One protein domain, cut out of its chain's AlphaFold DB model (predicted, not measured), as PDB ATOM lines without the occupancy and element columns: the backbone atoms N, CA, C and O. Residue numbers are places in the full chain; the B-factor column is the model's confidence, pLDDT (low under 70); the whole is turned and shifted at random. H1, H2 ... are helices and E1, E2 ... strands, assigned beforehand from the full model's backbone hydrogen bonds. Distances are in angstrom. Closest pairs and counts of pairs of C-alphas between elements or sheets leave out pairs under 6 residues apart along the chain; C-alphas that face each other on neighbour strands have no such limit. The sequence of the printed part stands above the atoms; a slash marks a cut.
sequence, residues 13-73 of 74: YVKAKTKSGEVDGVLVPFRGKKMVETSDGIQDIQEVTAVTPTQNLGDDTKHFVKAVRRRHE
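AT A GLANCE: This is residues 13 to 73 of the 74 residues of an uncharacterized protein of Ktedonobacteraceae bacterium (UniProt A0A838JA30). A strongly twisted sheet of five strands is folded over at its long strand E2, and one helix, H1, packs over one face of it, making two layers, a sheet and a helix on one face. E2 bends sharply at residue 25, pairing with E1 before the bend and with E3 after it. The printed part has 61 residues, with five named strands and then one named helix along the chain; the sheet's order is E4, E3, E2, E1, E5, antiparallel throughout, and the class is mixed. It is compact, with a radius of gyration of the C-alphas of 11.0 A and spans of 29 by 22 by 18 A.

IN THESE COORDINATES: Find C-alpha 13 at (263.587, 240.456, 284.800), where E1, residues 13 to 17, begins. Next come E2, residues 22 to 30, 19.1 A long, E3, residues 33 to 38, 15.7 A, E4, residues 41 to 44, and E5, residues 47 to 52, 14.6 A. H1, residues 59 to 72, runs 20.0 A to C-alpha 72 at (251.224, 234.187, 281.059).

HOW THE PARTS SIT: E1 to E4 form a meander, each strand the antiparallel neighbour of the one before. E2 bends by 82 degrees; look for N 14 and O 25 at 2.8 A towards E1, and N 28 and O 35 at 2.8 A towards E3. E4, an edge strand, is the antiparallel neighbour of E3, with N 43 and O 36 within hydrogen-bond range at 2.8 A. E5, the other edge strand, is antiparallel to E1, with N 15 and O 50 at 2.9 A. H1 is on the sheet at a height of 9.0 A, over E2 and along the strands, at 16 degrees to E2 on the local plane; their closest C-alphas, Val 26 and Val 65, are 6.3 A apart. In H1 every O i to N i+4 pair is within hydrogen-bond range.

THE WHOLE: The C-alphas farthest apart, Gly 32 and Asp 59, are 29.9 A apart. The printed part has no cut and no long link. Mean pLDDT of the printed part is 83.1, with residues 31 to 32 and 73 under 70.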
ATOM      1  N   TYR A  13     262.808 240.977 283.691       87.50
ATOM      2  CA  TYR A  13     263.587 240.456 284.800       87.50
ATOM      3  C   TYR A  13     263.899 241.610 285.752       87.50
ATOM      4  O   TYR A  13     264.364 242.670 285.327       87.50
ATOM      5  N   VAL A  14     263.586 241.435 287.025       88.25
ATOM      6  CA  VAL A  14     263.663 242.463 288.052       88.25
ATOM      7  C   VAL A  14     264.290 241.896 289.312       88.25
ATOM      8  O   VAL A  14     264.095 240.727 289.643       88.25
ATOM      9  N   LYS A  15     264.974 242.771 290.042       89.88
ATOM     10  CA  LYS A  15     265.271 242.560 291.451       89.88
ATOM     11  C   LYS A  15     264.144 243.167 292.265       89.88
ATOM     12  O   LYS A  15     263.723 244.301 292.012       89.88
ATOM     13  N   ALA A  16     263.621 242.413 293.215       89.00
ATOM     14  CA  ALA A  16     262.493 242.820 294.029       89.00
ATOM     15  C   ALA A  16     262.710 242.456 295.492       89.00
ATOM     16  O   ALA A  16     263.401 241.497 295.823       89.00
ATOM     17  N   LYS A  17     262.082 243.217 296.384       88.38
ATOM     18  CA  LYS A  17     262.117 242.963 297.820       88.38
ATOM     19  C   LYS A  17     260.843 242.252 298.251       88.38
ATOM     20  O   LYS A  17     259.731 242.752 298.067       88.38
ATOM     21  N   THR A  18     261.015 241.077 298.835       86.62
ATOM     22  CA  THR A  18     259.964 240.305 299.505       86.62
ATOM     23  C   THR A  18     259.983 240.599 301.008       86.62
ATOM     24  O   THR A  18     260.836 241.329 301.512       86.62
ATOM     25  N   LYS A  19     259.052 240.001 301.761       83.44
ATOM     26  CA  LYS A  19     259.098 240.011 303.235       83.44
ATOM     27  C   LYS A  19     260.321 239.283 303.804       83.44
ATOM     28  O   LYS A  19     260.724 239.587 304.920       83.44
ATOM     29  N   SER A  20     260.875 238.340 303.049       81.31
ATOM     30  CA  SER A  20     261.923 237.420 303.496       81.31
ATOM     31  C   SER A  20     263.325 237.865 303.073       81.31
ATOM     32  O   SER A  20     264.309 237.366 303.606       81.31
ATOM     33  N   GLY A  21     263.427 238.787 302.112       86.56
ATOM     34  CA  GLY A  21     264.694 239.228 301.532       86.56
ATOM     35  C   GLY A  21     264.543 239.751 300.105       86.56
ATOM     36  O   GLY A  21     263.429 239.930 299.609       86.56
ATOM     37  N   GLU A  22     265.662 240.006 299.436       89.38
ATOM     38  CA  GLU A  22     265.673 240.357 298.014       89.38
ATOM     39  C   GLU A  22     265.655 239.099 297.143       89.38
ATOM     40  O   GLU A  22     266.316 238.113 297.456       89.38
ATOM     41  N   VAL A  23     264.899 239.147 296.050       89.75
ATOM     42  CA  VAL A  23     264.780 238.068 295.067       89.75
ATOM     43  C   VAL A  23     264.931 238.628 293.661       89.75
ATOM     44  O   VAL A  23     264.483 239.740 293.373       89.75
ATOM     45  N   ASP A  24     265.521 237.832 292.780       88.81
ATOM     46  CA  ASP A  24     265.655 238.139 291.361       88.81
ATOM     47  C   ASP A  24     264.733 237.219 290.553       88.81
ATOM     48  O   ASP A  24     264.717 236.002 290.747       88.81
ATOM     49  N   GLY A  25     263.946 237.780 289.638       88.81
ATOM     50  CA  GLY A  25     263.027 236.987 288.824       88.81
ATOM     51  C   GLY A  25     262.211 237.816 287.844       88.81
ATOM     52  O   GLY A  25     262.474 238.991 287.621       88.81
ATOM     53  N   VAL A  26     261.199 237.211 287.231       88.69
ATOM     54  CA  VAL A  26     260.370 237.880 286.222       88.69
ATOM     55  C   VAL A  26     259.141 238.494 286.868       88.69
ATOM     56  O   VAL A  26     258.369 237.795 287.517       88.69
ATOM     57  N   LEU A  27     258.917 239.791 286.659       87.19
ATOM     58  CA  LEU A  27     257.718 240.455 287.160       87.19
ATOM     59  C   LEU A  27     256.478 239.938 286.418       87.19
ATOM     60  O   LEU A  27     256.332 240.166 285.215       87.19
ATOM     61  N   VAL A  28     255.559 239.305 287.142       83.62
ATOM     62  CA  VAL A  28     254.317 238.741 286.601       83.62
ATOM     63  C   VAL A  28     253.083 239.350 287.282       83.62
ATOM     64  O   VAL A  28     253.080 239.587 288.496       83.62
ATOM     65  N   PRO A  29     252.008 239.639 286.525       73.81
ATOM     66  CA  PRO A  29     250.731 240.015 287.109       73.81
ATOM     67  C   PRO A  29     250.031 238.791 287.696       73.81
ATOM     68  O   PRO A  29     249.799 237.807 286.999       73.81
ATOM     69  N   PHE A  30     249.593 238.876 288.951       71.19
ATOM     70  CA  PHE A  30     248.718 237.848 289.510       71.19
ATOM     71  C   PHE A  30     247.630 238.462 290.377       71.19
ATOM     72  O   PHE A  30     247.905 239.055 291.418       71.19
ATOM     73  N   ARG A  31     246.371 238.316 289.942       66.25
ATOM     74  CA  ARG A  31     245.164 238.726 290.689       66.25
ATOM     75  C   ARG A  31     245.252 240.137 291.310       66.25
ATOM     76  O   ARG A  31     244.839 240.346 292.445       66.25
ATOM     77  N   GLY A  32     245.818 241.100 290.576       67.00
ATOM     78  CA  GLY A  32     245.951 242.498 291.018       67.00
ATOM     79  C   GLY A  32     247.129 242.791 291.958       67.00
ATOM     80  O   GLY A  32     247.284 243.933 292.386       67.00
ATOM     81  N   LYS A  33     247.973 241.798 292.257       73.44
ATOM     82  CA  LYS A  33     249.198 241.938 293.056       73.44
ATOM     83  C   LYS A  33     250.445 241.902 292.172       73.44
ATOM     84  O   LYS A  33     250.424 241.348 291.071       73.44
ATOM     85  N   LYS A  34     251.526 242.515 292.664       75.19
ATOM     86  CA  LYS A  34     252.857 242.444 292.050       75.19
ATOM     87  C   LYS A  34     253.543 241.186 292.565       75.19
ATOM     88  O   LYS A  34     253.759 241.071 293.767       75.19
ATOM     89  N   MET A  35     253.867 240.265 291.666       85.94
ATOM     90  CA  MET A  35     254.580 239.043 292.015       85.94
ATOM     91  C   MET A  35     255.766 238.834 291.085       85.94
ATOM     92  O   MET A  35     255.801 239.371 289.977       85.94
ATOM     93  N   VAL A  36     256.746 238.076 291.555       89.00
ATOM     94  CA  VAL A  36     257.938 237.720 290.794       89.00
ATOM     95  C   VAL A  36     258.004 236.207 290.670       89.00
ATOM     96  O   VAL A  36     257.946 235.496 291.670       89.00
ATOM     97  N   GLU A  37     258.096 235.716 289.437       88.00
ATOM     98  CA  GLU A  37     258.336 234.307 289.150       88.00
ATOM     99  C   GLU A  37     259.843 234.050 289.137       88.00
ATOM    100  O   GLU A  37     260.600 234.629 288.352       88.00
ATOM    101  N   THR A  38     260.262 233.197 290.059       87.06
ATOM    102  CA  THR A  38     261.627 232.704 290.239       87.06
ATOM    103  C   THR A  38     261.687 231.235 289.823       87.06
ATOM    104  O   THR A  38     260.648 230.613 289.592       87.06
ATOM    105  N   SER A  39     262.884 230.658 289.750       79.25
ATOM    106  CA  SER A  39     263.067 229.227 289.464       79.25
ATOM    107  C   SER A  39     262.319 228.324 290.453       79.25
ATOM    108  O   SER A  39     261.832 227.265 290.067       79.25
ATOM    109  N   ASP A  40     262.174 228.777 291.702       81.81
ATOM    110  CA  ASP A  40     261.521 228.042 292.791       81.81
ATOM    111  C   ASP A  40     260.003 228.287 292.868       81.81
ATOM    112  O   ASP A  40     259.306 227.676 293.678       81.81
ATOM    113  N   GLY A  41     259.469 229.179 292.027       84.56
ATOM    114  CA  GLY A  41     258.045 229.505 291.967       84.56
ATOM    115  C   GLY A  41     257.738 230.997 292.073       84.56
ATOM    116  O   GLY A  41     258.605 231.861 291.925       84.56
ATOM    117  N   ILE A  42     256.459 231.305 292.301       86.75
ATOM    118  CA  ILE A  42     255.933 232.674 292.310       86.75
ATOM    119  C   ILE A  42     255.948 233.234 293.735       86.75
ATOM    120  O   ILE A  42     255.372 232.643 294.646       86.75
ATOM    121  N   GLN A  43     256.560 234.405 293.908       86.62
ATOM    122  CA  GLN A  43     256.678 235.091 295.191       86.62
ATOM    123  C   GLN A  43     255.992 236.460 295.165       86.62
ATOM    124  O   GLN A  43     256.079 237.203 294.185       86.62
ATOM    125  N   ASP A  44     255.321 236.806 296.263       87.81
ATOM    126  CA  ASP A  44     254.745 238.137 296.469       87.81
ATOM    127  C   ASP A  44     255.856 239.139 296.807       87.81
ATOM    128  O   ASP A  44     256.737 238.858 297.627       87.81
ATOM    129  N   ILE A  45     255.818 240.306 296.164       87.38
ATOM    130  CA  ILE A  45     256.830 241.346 296.349       87.38
ATOM    131  C   ILE A  45     256.203 242.633 296.877       87.38
ATOM    132  O   ILE A  45     255.110 243.037 296.479       87.38
ATOM    133  N   GLN A  46     256.939 243.323 297.743       85.25
ATOM    134  CA  GLN A  46     256.543 244.640 298.239       85.25
ATOM    135  C   GLN A  46     256.905 245.721 297.221       85.25
ATOM    136  O   GLN A  46     256.089 246.578 296.874       85.25
ATOM    137  N   GLU A  47     258.129 245.649 296.702       85.12
ATOM    138  CA  GLU A  47     258.677 246.638 295.784       85.12
ATOM    139  C   GLU A  47     259.651 246.017 294.785       85.12
ATOM    140  O   GLU A  47     260.299 245.007 295.055       85.12
ATOM    141  N   VAL A  48     259.742 246.648 293.616       86.31
ATOM    142  CA  VAL A  48     260.774 246.362 292.617       86.31
ATOM    143  C   VAL A  48     261.908 247.344 292.865       86.31
ATOM    144  O   VAL A  48     261.678 248.551 292.798       86.31
ATOM    145  N   THR A  49     263.103 246.837 293.148       86.06
ATOM    146  CA  THR A  49     264.283 247.648 293.462       86.06
ATOM    147  C   THR A  49     265.117 247.939 292.218       86.06
ATOM    148  O   THR A  49     265.652 249.037 292.088       86.06
ATOM    149  N   ALA A  50     265.179 247.004 291.265       85.50
ATOM    150  CA  ALA A  50     265.876 247.199 289.997       85.50
ATOM    151  C   ALA A  50     265.199 246.453 288.843       85.50
ATOM    152  O   ALA A  50     264.553 245.425 289.033       85.50
ATOM    153  N   VAL A  51     265.380 246.967 287.627       84.75
ATOM    154  CA  VAL A  51     264.911 246.338 286.387       84.75
ATOM    155  C   VAL A  51     266.121 246.037 285.520       84.75
ATOM    156  O   VAL A  51     266.862 246.951 285.160       84.75
ATOM    157  N   THR A  52     266.294 244.771 285.154       83.94
ATOM    158  CA  THR A  52     267.383 244.336 284.281       83.94
ATOM    159  C   THR A  52     266.870 244.219 282.845       83.94
ATOM    160  O   THR A  52     265.990 243.396 282.566       83.94
ATOM    161  N   PRO A  53     267.396 245.018 281.897       77.38
ATOM    162  CA  PRO A  53     267.004 244.923 280.497       77.38
ATOM    163  C   PRO A  53     267.319 243.541 279.933       77.38
ATOM    164  O   PRO A  53     268.396 242.999 280.174       77.38
ATOM    165  N   THR A  54     266.431 242.998 279.098       73.25
ATOM    166  CA  THR A  54     266.620 241.673 278.479       73.25
ATOM    167  C   THR A  54     267.901 241.579 277.642       73.25
ATOM    168  O   THR A  54     268.449 240.494 277.495       73.25
ATOM    169  N   GLN A  55     268.415 242.703 277.133       76.56
ATOM    170  CA  GLN A  55     269.686 242.764 276.400       76.56
ATOM    171  C   GLN A  55     270.892 242.357 277.265       76.56
ATOM    172  O   GLN A  55     271.806 241.724 276.746       76.56
ATOM    173  N   ASN A  56     270.847 242.632 278.576       82.31
ATOM    174  CA  ASN A  56     271.943 242.382 279.519       82.31
ATOM    175  C   ASN A  56     271.841 241.018 280.222       82.31
ATOM    176  O   ASN A  56     272.664 240.701 281.075       82.31
ATOM    177  N   LEU A  57     270.817 240.221 279.905       82.19
ATOM    178  CA  LEU A  57     270.611 238.907 280.508       82.19
ATOM    179  C   LEU A  57     271.414 237.827 279.771       82.19
ATOM    180  O   LEU A  57     271.527 237.857 278.540       82.19
ATOM    181  N   GLY A  58     271.909 236.843 280.522       87.19
ATOM    182  CA  GLY A  58     272.455 235.608 279.957       87.19
ATOM    183  C   GLY A  58     271.388 234.799 279.213       87.19
ATOM    184  O   GLY A  58     270.184 235.010 279.405       87.19
ATOM    185  N   ASP A  59     271.816 233.874 278.354       87.06
ATOM    186  CA  ASP A  59     270.901 233.112 277.498       87.06
ATOM    187  C   ASP A  59     269.918 232.253 278.298       87.06
ATOM    188  O   ASP A  59     268.731 232.243 277.972       87.06
ATOM    189  N   ASP A  60     270.345 231.623 279.392       84.62
ATOM    190  CA  ASP A  60     269.456 230.827 280.251       84.62
ATOM    191  C   ASP A  60     268.331 231.679 280.850       84.62
ATOM    192  O   ASP A  60     267.149 231.330 280.787       84.62
ATOM    193  N   THR A  61     268.671 232.867 281.358       83.69
ATOM    194  CA  THR A  61     267.690 233.801 281.917       83.69
ATOM    195  C   THR A  61     266.760 234.346 280.835       83.69
ATOM    196  O   THR A  61     265.562 234.493 281.073       83.69
ATOM    197  N   LYS A  62     267.261 234.605 279.620       85.94
ATOM    198  CA  LYS A  62     266.418 234.999 278.476       85.94
ATOM    199  C   LYS A  62     265.420 233.904 278.110       85.94
ATOM    200  O   LYS A  62     264.251 234.215 277.863       85.94
ATOM    201  N   HIS A  63     265.849 232.643 278.087       86.50
ATOM    202  CA  HIS A  63     264.966 231.503 277.835       86.50
ATOM    203  C   HIS A  63     263.898 231.380 278.919       86.50
ATOM    204  O   HIS A  63     262.718 231.243 278.585       86.50
ATOM    205  N   PHE A  64     264.278 231.528 280.189       84.38
ATOM    206  CA  PHE A  64     263.339 231.549 281.308       84.38
ATOM    207  C   PHE A  64     262.307 232.677 281.168       84.38
ATOM    208  O   PHE A  64     261.105 232.415 281.155       84.38
ATOM    209  N   VAL A  65     262.751 233.919 280.946       84.06
ATOM    210  CA  VAL A  65     261.868 235.081 280.728       84.06
ATOM    211  C   VAL A  65     260.901 234.829 279.572       84.06
ATOM    212  O   VAL A  65     259.707 235.105 279.681       84.06
ATOM    213  N   LYS A  66     261.395 234.280 278.459       85.69
ATOM    214  CA  LYS A  66     260.577 233.961 277.284       85.69
ATOM    215  C   LYS A  66     259.543 232.872 277.582       85.69
ATOM    216  O   LYS A  66     258.414 232.978 277.106       85.69
ATOM    217  N   ALA A  67     259.903 231.851 278.358       85.31
ATOM    218  CA  ALA A  67     258.992 230.789 278.775       85.31
ATOM    219  C   ALA A  67     257.887 231.324 279.699       85.31
ATOM    220  O   ALA A  67     256.711 231.058 279.456       85.31
ATOM    221  N   VAL A  68     258.253 232.143 280.688       81.62
ATOM    222  CA  VAL A  68     257.310 232.804 281.606       81.62
ATOM    223  C   VAL A  68     256.337 233.698 280.838       81.62
ATOM    224  O   VAL A  68     255.123 233.578 281.000       81.62
ATOM    225  N   ARG A  69     256.833 234.539 279.921       79.69
ATOM    226  CA  ARG A  69     255.973 235.387 279.076       79.69
ATOM    227  C   ARG A  69     254.982 234.572 278.245       79.69
ATOM    228  O   ARG A  69     253.811 234.924 278.196       79.69
ATOM    229  N   ARG A  70     255.427 233.462 277.642       82.06
ATOM    230  CA  ARG A  70     254.546 232.549 276.888       82.06
ATOM    231  C   ARG A  70     253.469 231.917 277.766       82.06
ATOM    232  O   ARG A  70     252.340 231.789 277.317       82.06
ATOM    233  N   ARG A  71     253.813 231.523 278.995       79.50
ATOM    234  CA  ARG A  71     252.878 230.916 279.956       79.50
ATOM    235  C   ARG A  71     251.776 231.884 280.390       79.50
ATOM    236  O   ARG A  71     250.665 231.445 280.660       79.50
ATOM    237  N   HIS A  72     252.099 233.170 280.480       70.38
ATOM    238  CA  HIS A  72     251.224 234.187 281.059       70.38
ATOM    239  C   HIS A  72     250.597 235.150 280.037       70.38
ATOM    240  O   HIS A  72     249.946 236.102 280.460       70.38
ATOM    241  N   GLU A  73     250.778 234.915 278.730       65.19
ATOM    242  CA  GLU A  73     250.265 235.764 277.635       65.19
ATOM    243  C   GLU A  73     250.559 237.271 277.834       65.19
ATOM    244  O   GLU A  73     249.711 238.126 277.572       65.19
TER     245      GLU A  73